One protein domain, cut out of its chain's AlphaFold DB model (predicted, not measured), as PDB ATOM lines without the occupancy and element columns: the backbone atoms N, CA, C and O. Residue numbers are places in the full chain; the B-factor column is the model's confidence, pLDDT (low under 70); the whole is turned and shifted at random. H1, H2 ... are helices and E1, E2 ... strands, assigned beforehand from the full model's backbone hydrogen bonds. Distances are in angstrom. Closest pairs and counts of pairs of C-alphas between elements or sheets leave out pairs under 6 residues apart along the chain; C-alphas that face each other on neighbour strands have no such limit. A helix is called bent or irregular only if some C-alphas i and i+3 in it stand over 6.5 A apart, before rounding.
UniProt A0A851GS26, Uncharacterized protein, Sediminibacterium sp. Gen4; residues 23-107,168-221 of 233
ATOM      1  N   ILE A  23     197.741  98.049 219.963       84.62
ATOM      2  CA  ILE A  23     198.887  97.428 219.293       84.62
ATOM      3  C   ILE A  23     198.398  96.447 218.225       84.62
ATOM      4  O   ILE A  23     198.862  96.497 217.087       84.62
ATOM      5  N   LYS A  24     197.450  95.565 218.571       85.69
ATOM      6  CA  LYS A  24     196.919  94.560 217.643       85.69
ATOM      7  C   LYS A  24     196.213  95.202 216.447       85.69
ATOM      8  O   LYS A  24     196.455  94.790 215.318       85.69
ATOM      9  N   ASP A  25     195.381  96.207 216.694       90.25
ATOM     10  CA  ASP A  25     194.649  96.957 215.671       90.25
ATOM     11  C   ASP A  25     195.598  97.656 214.683       90.25
ATOM     12  O   ASP A  25     195.505  97.467 213.468       90.25
ATOM     13  N   PHE A  26     196.592  98.385 215.198       93.19
ATOM     14  CA  PHE A  26     197.605  99.019 214.356       93.19
ATOM     15  C   PHE A  26     198.441  98.002 213.574       93.19
ATOM     16  O   PHE A  26     198.640  98.168 212.370       93.19
ATOM     17  N   LEU A  27     198.948  96.956 214.232       91.50
ATOM     18  CA  LEU A  27     199.802  95.976 213.563       91.50
ATOM     19  C   LEU A  27     199.019  95.173 212.513       91.50
ATOM     20  O   LEU A  27     199.582  94.848 211.469       91.50
ATOM     21  N   PHE A  28     197.721  94.924 212.725       91.69
ATOM     22  CA  PHE A  28     196.845  94.353 211.701       91.69
ATOM     23  C   PHE A  28     196.789  95.250 210.459       91.69
ATOM     24  O   PHE A  28     196.999  94.764 209.345       91.69
ATOM     25  N   TYR A  29     196.574  96.558 210.636       94.88
ATOM     26  CA  TYR A  29     196.629  97.511 209.526       94.88
ATOM     27  C   TYR A  29     197.999  97.500 208.833       94.88
ATOM     28  O   TYR A  29     198.102  97.402 207.607       94.88
ATOM     29  N   PHE A  30     199.067  97.594 209.624       95.06
ATOM     30  CA  PHE A  30     200.428  97.690 209.119       95.06
ATOM     31  C   PHE A  30     200.795  96.470 208.265       95.06
ATOM     32  O   PHE A  30     201.298  96.622 207.151       95.06
ATOM     33  N   LEU A  31     200.483  95.268 208.748       92.62
ATOM     34  CA  LEU A  31     200.845  94.013 208.100       92.62
ATOM     35  C   LEU A  31     199.956  93.663 206.904       92.62
ATOM     36  O   LEU A  31     200.459  93.124 205.923       92.62
ATOM     37  N   ASN A  32     198.657  93.972 206.959       92.50
ATOM     38  CA  ASN A  32     197.714  93.556 205.916       92.50
ATOM     39  C   ASN A  32     197.439  94.636 204.862       92.50
ATOM     40  O   ASN A  32     196.931  94.320 203.790       92.50
ATOM     41  N   HIS A  33     197.801  95.895 205.129       93.75
ATOM     42  CA  HIS A  33     197.561  97.003 204.200       93.75
ATOM     43  C   HIS A  33     198.843  97.760 203.856       93.75
ATOM     44  O   HIS A  33     199.177  97.896 202.678       93.75
ATOM     45  N   TYR A  34     199.591  98.234 204.859       95.75
ATOM     46  CA  TYR A  34     200.772  99.054 204.584       95.75
ATOM     47  C   TYR A  34     201.896  98.247 203.922       95.75
ATOM     48  O   TYR A  34     202.358  98.630 202.846       95.75
ATOM     49  N   LEU A  35     202.317  97.124 204.510       94.00
ATOM     50  CA  LEU A  35     203.417  96.318 203.971       94.00
ATOM     51  C   LEU A  35     203.134  95.750 202.568       94.00
ATOM     52  O   LEU A  35     203.985  95.942 201.694       94.00
ATOM     53  N   PRO A  36     201.952  95.169 202.272       93.62
ATOM     54  CA  PRO A  36     201.652  94.668 200.933       93.62
ATOM     55  C   PRO A  36     201.676  95.769 199.870       93.62
ATOM     56  O   PRO A  36     202.154  95.532 198.763       93.62
ATOM     57  N   SER A  37     201.286  97.007 200.215       93.81
ATOM     58  CA  SER A  37     201.412  98.161 199.305       93.81
ATOM     59  C   SER A  37     202.866  98.502 198.930       93.81
ATOM     60  O   SER A  37     203.108  99.281 198.007       93.81
ATOM     61  N   LYS A  38     203.842  97.935 199.652       91.06
ATOM     62  CA  LYS A  38     205.289  98.053 199.421       91.06
ATOM     63  C   LYS A  38     205.925  96.757 198.899       91.06
ATOM     64  O   LYS A  38     207.146  96.710 198.782       91.06
ATOM     65  N   GLY A  39     205.132  95.723 198.599       89.88
ATOM     66  CA  GLY A  39     205.635  94.396 198.220       89.88
ATOM     67  C   GLY A  39     206.328  93.652 199.369       89.88
ATOM     68  O   GLY A  39     207.212  92.833 199.130       89.88
ATOM     69  N   LEU A  40     205.975  93.983 200.614       91.06
ATOM     70  CA  LEU A  40     206.502  93.372 201.833       91.06
ATOM     71  C   LEU A  40     205.403  92.559 202.509       91.06
ATOM     72  O   LEU A  40     204.233  92.940 202.486       91.06
ATOM     73  N   HIS A  41     205.781  91.448 203.136       90.06
ATOM     74  CA  HIS A  41     204.814  90.487 203.674       90.06
ATOM     75  C   HIS A  41     205.192  89.925 205.040       90.06
ATOM     76  O   HIS A  41     204.371  89.246 205.655       90.06
ATOM     77  N   LYS A  42     206.422  90.173 205.508       90.19
ATOM     78  CA  LYS A  42     206.927  89.575 206.741       90.19
ATOM     79  C   LYS A  42     207.516  90.600 207.688       90.19
ATOM     80  O   LYS A  42     208.248  91.492 207.258       90.19
ATOM     81  N   ILE A  43     207.248  90.403 208.972       90.12
ATOM     82  CA  ILE A  43     207.890  91.124 210.072       90.12
ATOM     83  C   ILE A  43     208.656  90.159 210.975       90.12
ATOM     84  O   ILE A  43     208.436  88.950 210.920       90.12
ATOM     85  N   ASN A  44     209.569  90.676 211.791       88.44
ATOM     86  CA  ASN A  44     210.235  89.896 212.832       88.44
ATOM     87  C   ASN A  44     209.199  89.237 213.753       88.44
ATOM     88  O   ASN A  44     208.157  89.817 214.030       88.44
ATOM     89  N   ASP A  45     209.484  88.030 214.227       84.12
ATOM     90  CA  ASP A  45     208.612  87.238 215.100       84.12
ATOM     91  C   ASP A  45     208.545  87.752 216.539       84.12
ATOM     92  O   ASP A  45     207.574  87.494 217.247       84.12
ATOM     93  N   LYS A  46     209.565  88.494 216.966       80.44
ATOM     94  CA  LYS A  46     209.637  89.132 218.279       80.44
ATOM     95  C   LYS A  46     210.303  90.491 218.190       80.44
ATOM     96  O   LYS A  46     211.236  90.687 217.408       80.44
ATOM     97  N   SER A  47     209.877  91.423 219.032       70.94
ATOM     98  CA  SER A  47     210.658  92.626 219.288       70.94
ATOM     99  C   SER A  47     211.781  92.307 220.279       70.94
ATOM    100  O   SER A  47     211.543  91.786 221.363       70.94
ATOM    101  N   ASN A  48     213.031  92.595 219.907       65.06
ATOM    102  CA  ASN A  48     214.154  92.600 220.845       65.06
ATOM    103  C   ASN A  48     214.845  93.959 220.763       65.06
ATOM    104  O   ASN A  48     215.805  94.168 220.022       65.06
ATOM    105  N   HIS A  49     214.300  94.913 221.507       61.09
ATOM    106  CA  HIS A  49     214.741  96.299 221.448       61.09
ATOM    107  C   HIS A  49     216.114  96.535 222.046       61.09
ATOM    108  O   HIS A  49     216.801  97.432 221.580       61.09
ATOM    109  N   ALA A  50     216.535  95.754 223.044       57.38
ATOM    110  CA  ALA A  50     217.888  95.864 223.578       57.38
ATOM    111  C   ALA A  50     218.912  95.516 222.489       57.38
ATOM    112  O   ALA A  50     219.871  96.257 222.280       57.38
ATOM    113  N   PHE A  51     218.646  94.453 221.724       60.78
ATOM    114  CA  PHE A  51     219.466  94.085 220.576       60.78
ATOM    115  C   PHE A  51     219.377  95.123 219.450       60.78
ATOM    116  O   PHE A  51     220.409  95.531 218.923       60.78
ATOM    117  N   PHE A  52     218.175  95.625 219.138       68.19
ATOM    118  CA  PHE A  52     217.991  96.710 218.170       68.19
ATOM    119  C   PHE A  52     218.773  97.967 218.579       68.19
ATOM    120  O   PHE A  52     219.589  98.456 217.814       68.19
ATOM    121  N   ALA A  53     218.579  98.482 219.793       61.47
ATOM    122  CA  ALA A  53     219.208  99.702 220.294       61.47
ATOM    123  C   ALA A  53     220.734  99.567 220.416       61.47
ATOM    124  O   ALA A  53     221.451 100.523 220.125       61.47
ATOM    125  N   GLN A  54     221.235  98.389 220.800       66.56
ATOM    126  CA  GLN A  54     222.667  98.095 220.809       66.56
ATOM    127  C   GLN A  54     223.236  98.092 219.385       66.56
ATOM    128  O   GLN A  54     224.239  98.759 219.121       66.56
ATOM    129  N   ARG A  55     222.577  97.385 218.459       68.44
ATOM    130  CA  ARG A  55     223.004  97.253 217.059       68.44
ATOM    131  C   ARG A  55     222.898  98.565 216.286       68.44
ATOM    132  O   ARG A  55     223.733  98.848 215.439       68.44
ATOM    133  N   TYR A  56     221.898  99.375 216.607       73.19
ATOM    134  CA  TYR A  56     221.535 100.601 215.907       73.19
ATOM    135  C   TYR A  56     221.727 101.844 216.780       73.19
ATOM    136  O   TYR A  56     220.970 102.810 216.673       73.19
ATOM    137  N   SER A  57     222.736 101.859 217.651       75.81
ATOM    138  CA  SER A  57     223.016 103.007 218.527       75.81
ATOM    139  C   SER A  57     223.304 104.289 217.728       75.81
ATOM    140  O   SER A  57     222.733 105.346 218.010       75.81
ATOM    141  N   ILE A  58     224.097 104.180 216.659       77.12
ATOM    142  CA  ILE A  58     224.405 105.281 215.737       77.12
ATOM    143  C   ILE A  58     223.141 105.739 215.001       77.12
ATOM    144  O   ILE A  58     222.838 106.933 214.979       77.12
ATOM    145  N   LEU A  59     222.348 104.804 214.469       81.94
ATOM    146  CA  LEU A  59     221.046 105.104 213.863       81.94
ATOM    147  C   LEU A  59     220.119 105.828 214.854       81.94
ATOM    148  O   LEU A  59     219.512 106.832 214.497       81.94
ATOM    149  N   THR A  60     220.049 105.373 216.105       83.06
ATOM    150  CA  THR A  60     219.210 105.973 217.153       83.06
ATOM    151  C   THR A  60     219.621 107.423 217.425       83.06
ATOM    152  O   THR A  60     218.764 108.301 217.519       83.06
ATOM    153  N   ASN A  61     220.925 107.706 217.469       85.19
ATOM    154  CA  ASN A  61     221.441 109.069 217.618       85.19
ATOM    155  C   ASN A  61     221.107 109.949 216.402       85.19
ATOM    156  O   ASN A  61     220.758 111.120 216.553       85.19
ATOM    157  N   ARG A  62     221.166 109.399 215.185       87.81
ATOM    158  CA  ARG A  62     220.791 110.125 213.958       87.81
ATOM    159  C   ARG A  62     219.298 110.436 213.922       87.81
ATOM    160  O   ARG A  62     218.926 111.570 213.620       87.81
ATOM    161  N   ILE A  63     218.461 109.466 214.290       90.50
ATOM    162  CA  ILE A  63     217.015 109.651 214.463       90.50
ATOM    163  C   ILE A  63     216.758 110.779 215.464       90.50
ATOM    164  O   ILE A  63     215.967 111.675 215.177       90.50
ATOM    165  N   GLU A  64     217.461 110.792 216.600       92.00
ATOM    166  CA  GLU A  64     217.338 111.847 217.607       92.00
ATOM    167  C   GLU A  64     217.619 113.241 217.038       92.00
ATOM    168  O   GLU A  64     216.837 114.170 217.253       92.00
ATOM    169  N   VAL A  65     218.711 113.391 216.284       91.88
ATOM    170  CA  VAL A  65     219.085 114.666 215.655       91.88
ATOM    171  C   VAL A  65     218.023 115.127 214.657       91.88
ATOM    172  O   VAL A  65     217.648 116.302 214.670       91.88
ATOM    173  N   VAL A  66     217.522 114.222 213.810       92.12
ATOM    174  CA  VAL A  66     216.514 114.551 212.792       92.12
ATOM    175  C   VAL A  66     215.177 114.897 213.439       92.12
ATOM    176  O   VAL A  66     214.617 115.953 213.154       92.12
ATOM    177  N   MET A  67     214.688 114.075 214.366       93.94
ATOM    178  CA  MET A  67     213.389 114.293 215.003       93.94
ATOM    179  C   MET A  67     213.357 115.558 215.872       93.94
ATOM    180  O   MET A  67     212.353 116.270 215.861       93.94
ATOM    181  N   LYS A  68     214.463 115.924 216.540       93.94
ATOM    182  CA  LYS A  68     214.579 117.209 217.264       93.94
ATOM    183  C   LYS A  68     214.480 118.432 216.347       93.94
ATOM    184  O   LYS A  68     214.180 119.523 216.829       93.94
ATOM    185  N   ARG A  69     214.734 118.266 215.047       92.81
ATOM    186  CA  ARG A  69     214.669 119.317 214.021       92.81
ATOM    187  C   ARG A  69     213.458 119.178 213.094       92.81
ATOM    188  O   ARG A  69     213.321 119.981 212.176       92.81
ATOM    189  N   ASP A  70     212.581 118.199 213.326       94.06
ATOM    190  CA  ASP A  70     211.384 117.991 212.507       94.06
ATOM    191  C   ASP A  70     210.494 119.242 212.519       94.06
ATOM    192  O   ASP A  70     210.430 119.960 213.518       94.06
ATOM    193  N   THR A  71     209.792 119.526 211.423       91.50
ATOM    194  CA  THR A  71     208.948 120.726 211.298       91.50
ATOM    195  C   THR A  71     207.721 120.688 212.216       91.50
ATOM    196  O   THR A  71     207.270 121.737 212.686       91.50
ATOM    197  N   SER A  72     207.227 119.502 212.578       93.06
ATOM    198  CA  SER A  72     206.122 119.330 213.521       93.06
ATOM    199  C   SER A  72     206.574 119.535 214.966       93.06
ATOM    200  O   SER A  72     207.407 118.800 215.501       93.06
ATOM    201  N   LYS A  73     205.958 120.512 215.645       92.19
ATOM    202  CA  LYS A  73     206.167 120.753 217.083       92.19
ATOM    203  C   LYS A  73     205.825 119.519 217.925       92.19
ATOM    204  O   LYS A  73     206.509 119.260 218.910       92.19
ATOM    205  N   GLU A  74     204.807 118.763 217.516       92.44
ATOM    206  CA  GLU A  74     204.389 117.529 218.184       92.44
ATOM    207  C   GLU A  74     205.521 116.494 218.153       92.44
ATOM    208  O   GLU A  74     205.949 116.035 219.209       92.44
ATOM    209  N   ILE A  75     206.098 116.227 216.973       94.94
ATOM    210  CA  ILE A  75     207.202 115.264 216.804       94.94
ATOM    211  C   ILE A  75     208.434 115.673 217.613       94.94
ATOM    212  O   ILE A  75     208.992 114.850 218.347       94.94
ATOM    213  N   ARG A  76     208.817 116.955 217.566       94.94
ATOM    214  CA  ARG A  76     209.932 117.466 218.380       94.94
ATOM    215  C   ARG A  76     209.696 117.237 219.873       94.94
ATOM    216  O   ARG A  76     210.616 116.840 220.582       94.94
ATOM    217  N   SER A  77     208.467 117.456 220.349       94.38
ATOM    218  CA  SER A  77     208.134 117.318 221.773       94.38
ATOM    219  C   SER A  77     208.165 115.872 222.277       94.38
ATOM    220  O   SER A  77     208.581 115.643 223.409       94.38
ATOM    221  N   ILE A  78     207.803 114.898 221.433       94.69
ATOM    222  CA  ILE A  78     207.749 113.477 221.817       94.69
ATOM    223  C   ILE A  78     209.049 112.718 221.540       94.69
ATOM    224  O   ILE A  78     209.177 111.560 221.926       94.69
ATOM    225  N   THR A  79     210.034 113.349 220.890       93.88
ATOM    226  CA  THR A  79     211.271 112.682 220.441       93.88
ATOM    227  C   THR A  79     211.993 111.971 221.584       93.88
ATOM    228  O   THR A  79     212.393 110.819 221.438       93.88
ATOM    229  N   LYS A  80     212.139 112.630 222.740       92.88
ATOM    230  CA  LYS A  80     212.823 112.043 223.901       92.88
ATOM    231  C   LYS A  80     212.112 110.775 224.389       92.88
ATOM    232  O   LYS A  80     212.762 109.752 224.560       92.88
ATOM    233  N   GLN A  81     210.790 110.839 224.531       92.62
ATOM    234  CA  GLN A  81     209.958 109.729 225.009       92.62
ATOM    235  C   GLN A  81     209.958 108.562 224.018       92.62
ATOM    236  O   GLN A  81     210.063 107.410 224.422       92.62
ATOM    237  N   PHE A  82     209.914 108.857 222.715       91.50
ATOM    238  CA  PHE A  82     210.036 107.845 221.670       91.50
ATOM    239  C   PHE A  82     211.374 107.100 221.759       91.50
ATOM    240  O   PHE A  82     211.404 105.875 221.739       91.50
ATOM    241  N   LEU A  83     212.492 107.812 221.909       88.88
ATOM    242  CA  LEU A  83     213.806 107.172 222.008       88.88
ATOM    243  C   LEU A  83     213.995 106.419 223.326       88.88
ATOM    244  O   LEU A  83     214.630 105.369 223.346       88.88
ATOM    245  N   GLU A  84     213.444 106.933 224.426       86.88
ATOM    246  CA  GLU A  84     213.383 106.209 225.696       86.88
ATOM    247  C   GLU A  84     212.578 104.917 225.545       86.88
ATOM    248  O   GLU A  84     213.055 103.874 225.983       86.88
ATOM    249  N   HIS A  85     211.439 104.934 224.848       85.62
ATOM    250  CA  HIS A  85     210.661 103.731 224.524       85.62
ATOM    251  C   HIS A  85     211.491 102.705 223.742       85.62
ATOM    252  O   HIS A  85     211.502 101.526 224.093       85.62
ATOM    253  N   ILE A  86     212.266 103.147 222.747       83.38
ATOM    254  CA  ILE A  86     213.164 102.260 221.989       83.38
ATOM    255  C   ILE A  86     214.293 101.691 222.864       83.38
ATOM    256  O   ILE A  86     214.641 100.527 222.698       83.38
ATOM    257  N   ARG A  87     214.863 102.474 223.790       78.56
ATOM    258  CA  ARG A  87     216.006 102.055 224.630       78.56
ATOM    259  C   ARG A  87     215.613 101.234 225.863       78.56
ATOM    260  O   ARG A  87     216.411 100.426 226.323       78.56
ATOM    261  N   SER A  88     214.431 101.473 226.431       71.62
ATOM    262  CA  SER A  88     214.011 100.926 227.736       71.62
ATOM    263  C   SER A  88     213.120  99.687 227.646       71.62
ATOM    264  O   SER A  88     212.906  99.009 228.652       71.62
ATOM    265  N   SER A  89     212.609  99.362 226.459       58.59
ATOM    266  CA  SER A  89     211.730  98.211 226.276       58.59
ATOM    267  C   SER A  89     212.516  96.897 226.362       58.59
ATOM    268  O   SER A  89     213.005  96.389 225.365       58.59
ATOM    269  N   ASN A  90     212.583  96.277 227.540       52.47
ATOM    270  CA  ASN A  90     213.070  94.893 227.708       52.47
ATOM    271  C   ASN A  90     212.041  93.830 227.276       52.47
ATOM    272  O   ASN A  90     212.120  92.665 227.668       52.47
ATOM    273  N   VAL A  91     211.026  94.221 226.508       53.47
ATOM    274  CA  VAL A  91     209.908  93.341 226.195       53.47
ATOM    275  C   VAL A  91     210.310  92.449 225.027       53.47
ATOM    276  O   VAL A  91     210.329  92.904 223.889       53.47
ATOM    277  N   ASN A  92     210.591  91.177 225.315       57.31
ATOM    278  CA  ASN A  92     210.539  90.087 224.339       57.31
ATOM    279  C   ASN A  92     209.074  89.890 223.911       57.31
ATOM    280  O   ASN A  92     208.447  88.892 224.269       57.31
ATOM    281  N   GLN A  93     208.477  90.873 223.230       68.31
ATOM    282  CA  GLN A  93     207.094  90.758 222.792       68.31
ATOM    283  C   GLN A  93     207.084  89.833 221.584       68.31
ATOM    284  O   GLN A  93     207.489  90.219 220.488       68.31
ATOM    285  N   SER A  94     206.670  88.592 221.815       78.06
ATOM    286  CA  SER A  94     206.385  87.659 220.737       78.06
ATOM    287  C   SER A  94     205.155  88.144 219.982       78.06
ATOM    288  O   SER A  94     204.121  88.452 220.578       78.06
ATOM    289  N   TYR A  95     205.260  88.204 218.664       82.44
ATOM    290  CA  TYR A  95     204.139  88.480 217.779       82.44
ATOM    291  C   TYR A  95     203.460  87.196 217.284       82.44
ATOM    292  O   TYR A  95     202.502  87.273 216.515       82.44
ATOM    293  N   GLN A  96     203.907  86.024 217.750       82.88
ATOM    294  CA  GLN A  96     203.330  84.723 217.387       82.88
ATOM    295  C   GLN A  96     201.857  84.593 217.801       82.88
ATOM    296  O   GLN A  96     201.080  83.970 217.088       82.88
ATOM    297  N   ASP A  97     201.451  85.244 218.895       79.88
ATOM    298  CA  ASP A  97     200.050  85.255 219.344       79.88
ATOM    299  C   ASP A  97     199.171  86.234 218.542       79.88
ATOM    300  O   ASP A  97     197.944  86.237 218.663       79.88
ATOM    301  N   LEU A  98     199.790  87.112 217.744       78.69
ATOM    302  CA  LEU A  98     199.102  88.145 216.970       78.69
ATOM    303  C   LEU A  98     198.991  87.796 215.485       78.69
ATOM    304  O   LEU A  98     198.027  88.225 214.846       78.69
ATOM    305  N   PHE A  99     199.943  87.032 214.941       82.31
ATOM    306  CA  PHE A  99     200.061  86.783 213.506       82.31
ATOM    307  C   PHE A  99     200.340  85.328 213.166       82.31
ATOM    308  O   PHE A  99     200.948  84.581 213.928       82.31
ATOM    309  N   SER A 100     199.937  84.951 211.953       83.75
ATOM    310  CA  SER A 100     200.240  83.631 211.412       83.75
ATOM    311  C   SER A 100     201.753  83.476 211.180       83.75
ATOM    312  O   SER A 100     202.396  84.423 210.716       83.75
ATOM    313  N   PRO A 101     202.341  82.282 211.397       83.19
ATOM    314  CA  PRO A 101     203.780  82.058 211.225       83.19
ATOM    315  C   PRO A 101     204.333  82.416 209.836       83.19
ATOM    316  O   PRO A 101     205.502  82.756 209.702       83.19
ATOM    317  N   ASN A 102     203.511  82.369 208.784       85.50
ATOM    318  CA  ASN A 102     203.913  82.750 207.426       85.50
ATOM    319  C   ASN A 102     204.162  84.262 207.255       85.50
ATOM    320  O   ASN A 102     204.895  84.643 206.342       85.50
ATOM    321  N   GLN A 103     203.586  85.095 208.128       87.12
ATOM    322  CA  GLN A 103     203.774  86.549 208.165       87.12
ATOM    323  C   GLN A 103     204.923  86.970 209.093       87.12
ATOM    324  O   GLN A 103     205.248  88.154 209.184       87.12
ATOM    325  N   LEU A 104     205.543  86.008 209.777       88.50
ATOM    326  CA  LEU A 104     206.646  86.233 210.694       88.50
ATOM    327  C   LEU A 104     207.944  85.644 210.131       88.50
ATOM    328  O   LEU A 104     207.943  84.664 209.379       88.50
ATOM    329  N   PHE A 105     209.074  86.234 210.505       85.69
ATOM    330  CA  PHE A 105     210.382  85.608 210.372       85.69
ATOM    331  C   PHE A 105     211.081  85.522 211.720       85.69
ATOM    332  O   PHE A 105     211.093  86.490 212.475       85.69
ATOM    333  N   GLY A 106     211.711  84.376 211.984       81.19
ATOM    334  CA  GLY A 106     212.584  84.207 213.140       81.19
ATOM    335  C   GLY A 106     213.769  85.154 213.038       81.19
ATOM    336  O   GLY A 106     214.647  84.928 212.204       81.19
ATOM    337  N   ILE A 107     213.791  86.209 213.852       76.38
ATOM    338  CA  ILE A 107     214.822  87.251 213.764       76.38
ATOM    339  C   ILE A 107     216.234  86.693 214.015       76.38
ATOM    340  O   ILE A 107     217.181  87.068 213.329       76.38
ATOM    341  N   GLN A 168     211.279  90.456 201.044       84.62
ATOM    342  CA  GLN A 168     209.889  90.486 201.503       84.62
ATOM    343  C   GLN A 168     209.755  90.801 203.001       84.62
ATOM    344  O   GLN A 168     208.633  90.939 203.498       84.62
ATOM    345  N   ALA A 169     210.878  90.886 203.715       86.25
ATOM    346  CA  ALA A 169     210.937  90.995 205.163       86.25
ATOM    347  C   ALA A 169     211.365  92.396 205.618       86.25
ATOM    348  O   ALA A 169     212.182  93.069 204.984       86.25
ATOM    349  N   VAL A 170     210.815  92.831 206.748       89.88
ATOM    350  CA  VAL A 170     211.233  94.045 207.449       89.88
ATOM    351  C   VAL A 170     211.294  93.792 208.949       89.88
ATOM    352  O   VAL A 170     210.372  93.237 209.535       89.88
ATOM    353  N   GLU A 171     212.364  94.229 209.595       88.00
ATOM    354  CA  GLU A 171     212.391  94.332 211.046       88.00
ATOM    355  C   GLU A 171     211.690  95.615 211.499       88.00
ATOM    356  O   GLU A 171     211.934  96.696 210.960       88.00
ATOM    357  N   ILE A 172     210.825  95.507 212.498       88.75
ATOM    358  CA  ILE A 172     210.148  96.635 213.118       88.75
ATOM    359  C   ILE A 172     210.403  96.681 214.620       88.75
ATOM    360  O   ILE A 172     210.494  95.658 215.305       88.75
ATOM    361  N   THR A 173     210.448  97.896 215.150       85.94
ATOM    362  CA  THR A 173     210.376  98.138 216.594       85.94
ATOM    363  C   THR A 173     208.936  97.991 217.092       85.94
ATOM    364  O   THR A 173     207.999  98.167 216.316       85.94
ATOM    365  N   VAL A 174     208.723  97.762 218.393       84.44
ATOM    366  CA  VAL A 174     207.406  97.963 219.028       84.44
ATOM    367  C   VAL A 174     206.894  99.364 218.685       84.44
ATOM    368  O   VAL A 174     207.637 100.340 218.867       84.44
ATOM    369  N   PRO A 175     205.649  99.482 218.200       89.94
ATOM    370  CA  PRO A 175     205.089 100.771 217.843       89.94
ATOM    371  C   PRO A 175     204.939 101.672 219.078       89.94
ATOM    372  O   PRO A 175     204.522 101.228 220.148       89.94
ATOM    373  N   TYR A 176     205.289 102.947 218.932       91.06
ATOM    374  CA  TYR A 176     205.145 103.964 219.966       91.06
ATOM    375  C   TYR A 176     203.904 104.803 219.691       91.06
ATOM    376  O   TYR A 176     203.864 105.564 218.720       91.06
ATOM    377  N   PHE A 177     202.904 104.691 220.560       91.94
ATOM    378  CA  PHE A 177     201.671 105.451 220.427       91.94
ATOM    379  C   PHE A 177     201.685 106.696 221.305       91.94
ATOM    380  O   PHE A 177     202.136 106.685 222.448       91.94
ATOM    381  N   PHE A 178     201.128 107.772 220.769       92.50
ATOM    382  CA  PHE A 178     201.000 109.056 221.441       92.50
ATOM    383  C   PHE A 178     199.697 109.728 221.012       92.50
ATOM    384  O   PHE A 178     198.958 109.204 220.174       92.50
ATOM    385  N   ASN A 179     199.388 110.875 221.621       90.38
ATOM    386  CA  ASN A 179     198.133 111.587 221.380       90.38
ATOM    387  C   ASN A 179     196.906 110.677 221.624       90.38
ATOM    388  O   ASN A 179     196.047 110.508 220.758       90.38
ATOM    389  N   ASN A 180     196.875 110.031 222.798       87.44
ATOM    390  CA  ASN A 180     195.825 109.095 223.226       87.44
ATOM    391  C   ASN A 180     195.578 107.948 222.229       87.44
ATOM    392  O   ASN A 180     194.437 107.661 221.878       87.44
ATOM    393  N   GLY A 181     196.651 107.342 221.712       87.94
ATOM    394  CA  GLY A 181     196.555 106.212 220.780       87.94
ATOM    395  C   GLY A 181     196.190 106.594 219.343       87.94
ATOM    396  O   GLY A 181     196.101 105.718 218.489       87.94
ATOM    397  N   LYS A 182     195.999 107.886 219.035       92.25
ATOM    398  CA  LYS A 182     195.635 108.331 217.680       92.25
ATOM    399  C   LYS A 182     196.816 108.419 216.730       92.25
ATOM    400  O   LYS A 182     196.607 108.370 215.526       92.25
ATOM    401  N   ASN A 183     198.031 108.569 217.241       95.25
ATOM    402  CA  ASN A 183     199.235 108.637 216.426       95.25
ATOM    403  C   ASN A 183     200.192 107.516 216.821       95.25
ATOM    404  O   ASN A 183     200.276 107.151 217.994       95.25
ATOM    405  N   CYS A 184     200.928 106.996 215.842       95.44
ATOM    406  CA  CYS A 184     201.879 105.915 216.039       95.44
ATOM    407  C   CYS A 184     203.174 106.183 215.268       95.44
ATOM    408  O   CYS A 184     203.145 106.496 214.075       95.44
ATOM    409  N   LEU A 185     204.309 106.041 215.952       95.25
ATOM    410  CA  LEU A 185     205.635 105.988 215.348       95.25
ATOM    411  C   LEU A 185     206.177 104.569 215.387       95.25
ATOM    412  O   LEU A 185     206.066 103.873 216.393       95.25
ATOM    413  N   ILE A 186     206.833 104.169 214.307       93.00
ATOM    414  CA  ILE A 186     207.541 102.896 214.243       93.00
ATOM    415  C   ILE A 186     208.842 103.065 213.469       93.00
ATOM    416  O   ILE A 186     208.882 103.790 212.470       93.00
ATOM    417  N   ILE A 187     209.905 102.413 213.937       91.19
ATOM    418  CA  ILE A 187     211.116 102.238 213.143       91.19
ATOM    419  C   ILE A 187     210.943 100.959 212.334       91.19
ATOM    420  O   ILE A 187     210.623  99.911 212.890       91.19
ATOM    421  N   TYR A 188     211.147 101.066 211.027       91.38
ATOM    422  CA  TYR A 188     211.188  99.939 210.103       91.38
ATOM    423  C   TYR A 188     212.612  99.848 209.527       91.38
ATOM    424  O   TYR A 188     213.235 100.877 209.244       91.38
ATOM    425  N   VAL A 189     213.147  98.637 209.389       87.94
ATOM    426  CA  VAL A 189     214.480  98.373 208.837       87.94
ATOM    427  C   VAL A 189     214.402  97.243 207.820       87.94
ATOM    428  O   VAL A 189     213.992  96.126 208.136       87.94
ATOM    429  N   ARG A 190     214.826  97.517 206.586       85.88
ATOM    430  CA  ARG A 190     215.012  96.483 205.565       85.88
ATOM    431  C   ARG A 190     216.484  96.164 205.438       85.88
ATOM    432  O   ARG A 190     217.290  97.039 205.140       85.88
ATOM    433  N   HIS A 191     216.809  94.894 205.609       75.25
ATOM    434  CA  HIS A 191     218.175  94.379 205.584       75.25
ATOM    435  C   HIS A 191     218.580  93.944 204.175       75.25
ATOM    436  O   HIS A 191     218.916  92.792 203.946       75.25
ATOM    437  N   LEU A 192     218.479  94.841 203.194       67.88
ATOM    438  CA  LEU A 192     218.885  94.522 201.822       67.88
ATOM    439  C   LEU A 192     220.400  94.261 201.777       67.88
ATOM    440  O   LEU A 192     221.152  95.069 202.313       67.88
ATOM    441  N   ASN A 193     220.835  93.203 201.076       59.34
ATOM    442  CA  ASN A 193     222.225  92.702 201.073       59.34
ATOM    443  C   ASN A 193     223.320  93.782 200.991       59.34
ATOM    444  O   ASN A 193     224.346  93.664 201.648       59.34
ATOM    445  N   TYR A 194     223.123  94.828 200.185       55.69
ATOM    446  CA  TYR A 194     224.132  95.879 199.986       55.69
ATOM    447  C   TYR A 194     223.661  97.281 200.398       55.69
ATOM    448  O   TYR A 194     224.474  98.196 200.463       55.69
ATOM    449  N   TRP A 195     222.361  97.467 200.649       61.31
ATOM    450  CA  TRP A 195     221.755  98.788 200.869       61.31
ATOM    451  C   TRP A 195     220.642  98.714 201.913       61.31
ATOM    452  O   TRP A 195     219.475  98.932 201.572       61.31
ATOM    453  N   PRO A 196     220.954  98.350 203.169       73.25
ATOM    454  CA  PRO A 196     219.929  98.331 204.188       73.25
ATOM    455  C   PRO A 196     219.327  99.733 204.344       73.25
ATOM    456  O   PRO A 196     220.023 100.745 204.258       73.25
ATOM    457  N   GLU A 197     218.015  99.811 204.534       84.44
ATOM    458  CA  GLU A 197     217.305 101.081 204.711       84.44
ATOM    459  C   GLU A 197     216.591 101.104 206.055       84.44
ATOM    460  O   GLU A 197     216.007 100.105 206.476       84.44
ATOM    461  N   ALA A 198     216.630 102.255 206.720       88.62
ATOM    462  CA  ALA A 198     215.930 102.505 207.968       88.62
ATOM    463  C   ALA A 198     215.027 103.726 207.817       88.62
ATOM    464  O   ALA A 198     215.467 104.788 207.366       88.62
ATOM    465  N   LYS A 199     213.766 103.589 208.238       93.25
ATOM    466  CA  LYS A 199     212.819 104.708 208.276       93.25
ATOM    467  C   LYS A 199     212.111 104.792 209.609       93.25
ATOM    468  O   LYS A 199     211.782 103.773 210.210       93.25
ATOM    469  N   VAL A 200     211.812 106.021 210.016       94.88
ATOM    470  CA  VAL A 200     210.818 106.294 211.057       94.88
ATOM    471  C   VAL A 200     209.539 106.723 210.363       94.88
ATOM    472  O   VAL A 200     209.511 107.740 209.667       94.88
ATOM    473  N   LEU A 201     208.487 105.934 210.530       97.19
ATOM    474  CA  LEU A 201     207.209 106.131 209.860       97.19
ATOM    475  C   LEU A 201     206.185 106.675 210.853       97.19
ATOM    476  O   LEU A 201     206.067 106.163 211.965       97.19
ATOM    477  N   LEU A 202     205.436 107.695 210.429       97.31
ATOM    478  CA  LEU A 202     204.310 108.242 211.176       97.31
ATOM    479  C   LEU A 202     202.992 107.743 210.592       97.31
ATOM    480  O   LEU A 202     202.704 107.938 209.407       97.31
ATOM    481  N   PHE A 203     202.174 107.180 211.469       97.75
ATOM    482  CA  PHE A 203     200.808 106.765 211.203       97.75
ATOM    483  C   PHE A 203     199.840 107.524 212.099       97.75
ATOM    484  O   PHE A 203     200.188 107.950 213.202       97.75
ATOM    485  N   GLN A 204     198.614 107.671 211.621       96.75
ATOM    486  CA  GLN A 204     197.545 108.315 212.365       96.75
ATOM    487  C   GLN A 204     196.225 107.597 212.114       96.75
ATOM    488  O   GLN A 204     195.900 107.229 210.980       96.75
ATOM    489  N   LYS A 205     195.468 107.453 213.194       95.00
ATOM    490  CA  LYS A 205     194.128 106.902 213.243       95.00
ATOM    491  C   LYS A 205     193.100 108.021 213.089       95.00
ATOM    492  O   LYS A 205     193.149 109.025 213.803       95.00
ATOM    493  N   SER A 206     192.178 107.854 212.149       92.44
ATOM    494  CA  SER A 206     191.034 108.740 211.935       92.44
ATOM    495  C   SER A 206     189.759 107.914 212.037       92.44
ATOM    496  O   SER A 206     189.503 107.061 211.195       92.44
ATOM    497  N   GLY A 207     188.971 108.136 213.091       87.38
ATOM    498  CA  GLY A 207     187.890 107.215 213.439       87.38
ATOM    499  C   GLY A 207     188.461 105.846 213.820       87.38
ATOM    500  O   GLY A 207     189.274 105.760 214.742       87.38
ATOM    501  N   ASN A 208     188.062 104.804 213.091       85.75
ATOM    502  CA  ASN A 208     188.552 103.438 213.293       85.75
ATOM    503  C   ASN A 208     189.717 103.064 212.367       85.75
ATOM    504  O   ASN A 208     190.342 102.034 212.591       85.75
ATOM    505  N   ASP A 209     190.052 103.907 211.389       92.62
ATOM    506  CA  ASP A 209     190.986 103.537 210.331       92.62
ATOM    507  C   ASP A 209     192.372 104.135 210.554       92.62
ATOM    508  O   ASP A 209     192.540 105.339 210.784       92.62
ATOM    509  N   TRP A 210     193.388 103.284 210.435       96.94
ATOM    510  CA  TRP A 210     194.782 103.701 210.393       96.94
ATOM    511  C   TRP A 210     195.177 104.162 208.992       96.94
ATOM    512  O   TRP A 210     194.738 103.630 207.974       96.94
ATOM    513  N   SER A 211     196.058 105.157 208.938       97.12
ATOM    514  CA  SER A 211     196.613 105.666 207.687       97.12
ATOM    515  C   SER A 211     198.079 106.047 207.847       97.12
ATOM    516  O   SER A 211     198.487 106.611 208.866       97.12
ATOM    517  N   PHE A 212     198.882 105.756 206.824       97.62
ATOM    518  CA  PHE A 212     200.230 106.300 206.704       97.62
ATOM    519  C   PHE A 212     200.166 107.813 206.474       97.62
ATOM    520  O   PHE A 212     199.419 108.280 205.614       97.62
ATOM    521  N   LYS A 213     200.961 108.580 207.226       96.56
ATOM    522  CA  LYS A 213     201.018 110.041 207.093       96.56
ATOM    523  C   LYS A 213     202.267 110.497 206.368       96.56
ATOM    524  O   LYS A 213     202.158 111.176 205.353       96.56
ATOM    525  N   ARG A 214     203.445 110.158 206.894       96.06
ATOM    526  CA  ARG A 214     204.725 110.527 206.278       96.06
ATOM    527  C   ARG A 214     205.898 109.746 206.850       96.06
ATOM    528  O   ARG A 214     205.808 109.140 207.917       96.06
ATOM    529  N   VAL A 215     207.017 109.836 206.142       96.12
ATOM    530  CA  VAL A 215     208.334 109.445 206.638       96.12
ATOM    531  C   VAL A 215     208.915 110.615 207.438       96.12
ATOM    532  O   VAL A 215     208.944 111.742 206.949       96.12
ATOM    533  N   ILE A 216     209.324 110.362 208.680       94.88
ATOM    534  CA  ILE A 216     209.990 111.339 209.563       94.88
ATOM    535  C   ILE A 216     211.506 111.299 209.366       94.88
ATOM    536  O   ILE A 216     212.182 112.321 209.421       94.88
ATOM    537  N   PHE A 217     212.033 110.103 209.128       91.75
ATOM    538  CA  PHE A 217     213.447 109.841 208.919       91.75
ATOM    539  C   PHE A 217     213.580 108.815 207.802       91.75
ATOM    540  O   PHE A 217     212.881 107.803 207.851       91.75
ATOM    541  N   ASP A 218     214.447 109.082 206.826       90.00
ATOM    542  CA  ASP A 218     214.766 108.171 205.727       90.00
ATOM    543  C   ASP A 218     216.277 108.133 205.521       90.00
ATOM    544  O   ASP A 218     216.919 109.171 205.343       90.00
ATOM    545  N   GLN A 219     216.852 106.941 205.619       81.44
ATOM    546  CA  GLN A 219     218.288 106.770 205.673       81.44
ATOM    547  C   GLN A 219     218.683 105.408 205.129       81.44
ATOM    548  O   GLN A 219     218.244 104.367 205.619       81.44
ATOM    549  N   GLN A 220     219.624 105.422 204.193       75.31
ATOM    550  CA  GLN A 220     220.421 104.242 203.903       75.31
ATOM    551  C   GLN A 220     221.380 103.997 205.066       75.31
ATOM    552  O   GLN A 220     222.159 104.873 205.456       75.31
ATOM    553  N   LEU A 221     221.288 102.806 205.643       66.19
ATOM    554  CA  LEU A 221     222.256 102.304 206.595       66.19
ATOM    555  C   LEU A 221     223.522 101.991 205.801       66.19
ATOM    556  O   LEU A 221     223.637 100.953 205.154       66.19
TER     557      LEU A 221
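What this domain is: This is residues 23 to 107 and 168 to 221 of the 233 residues of an uncharacterized protein of Sediminibacterium sp. Gen4 (UniProt A0A851GS26). A strongly twisted sheet, built mainly of the long antiparallel strands E4, E5 and E6, with E6 at an edge, curls round helix H1, while the helical hairpin H3 and H4 packs on one face of the sheet, H3 over E5 and E6 and H4 over E3 and, only just, E4. H2 joins the end of H4 away from the sheet, and E1 and E2 extend the sheet beyond E4. The printed part has 139 residues, with four named helices and six named strands in the order H1 E1 H2 H3 H4 E2 E3 E4 E5 E6, a mixed class. The branched sheet is antiparallel but for the parallel pair E1 and E2. The whole is compact, with a radius of gyration of the C-alphas of 14.2 A, and rounded, spanning 39 by 38 by 28 A.

How they stand to each other: E3, residues 176 to 178, E4, 183 to 190, E5, 197 to 206, and E6, 209 to 220, form a meander, each strand the antiparallel neighbour and hairpin partner of the one before. N 176 and O 185 are 2.8 A apart, N 188 and O 199 2.9 A, and N 204 and O 211 3.0 A, within hydrogen-bond range. E2, residues 169 to 172, lies on the same side of E4 as E3, with N 189 and O 171 at 2.8 A. E1, residues 42 to 44, is its parallel neighbour, with N 170 and O 42 at 2.9 A. The sheet curls round H1, residues 23 to 34; its closest C-alphas to E6 are those of Tyr 29 and Trp 210, 6.5 A apart. H3, residues 57 to 68, lies over E5 and E6 at a height over the sheet of 9.6 A. H4, residues 73 to 88, is on the same face and touches H3 at a shallow tilt of 20 degrees, opposite ways, closest at C-alphas Lys 68 and Arg 76, 4.8 A. H2, residues 49 to 55, is not on the sheet; residues 86 to 88 of H4 touch it, closest at C-alphas Ala 53 and Arg 87, 5.9 A. O i to N i+4 pairs are within hydrogen-bond range throughout H1, H2 and H3, and in 10 of 12 pairs in H4.

Where its parts are: E6 is 30.1 A long, ending at C-alpha 220 (220.421, 104.242, 203.903), and bends by 59 degrees at residue 217. E5 is 28.3 A and E4 22.7 A. H4, 23.8 A, is irregular, C-alphas 77 and 80 being 7.4 A apart. H3 is 16.6 A. H1, 14.9 A, begins at C-alpha 23 (198.887, 97.428, 219.293).

The domain as a whole: The C-alphas farthest apart are those of Tyr 194 and Gly 207, 40.3 A. Residues 108 to 167 are not printed; C-alphas 107 and 168 are 13.6 A apart across this cut. Of the links printed whole, none is long. Residues 89 to 107 hold no named element. Confidence is under 70 at residues 48 to 55, 89 to 93, 192 to 195 and 221.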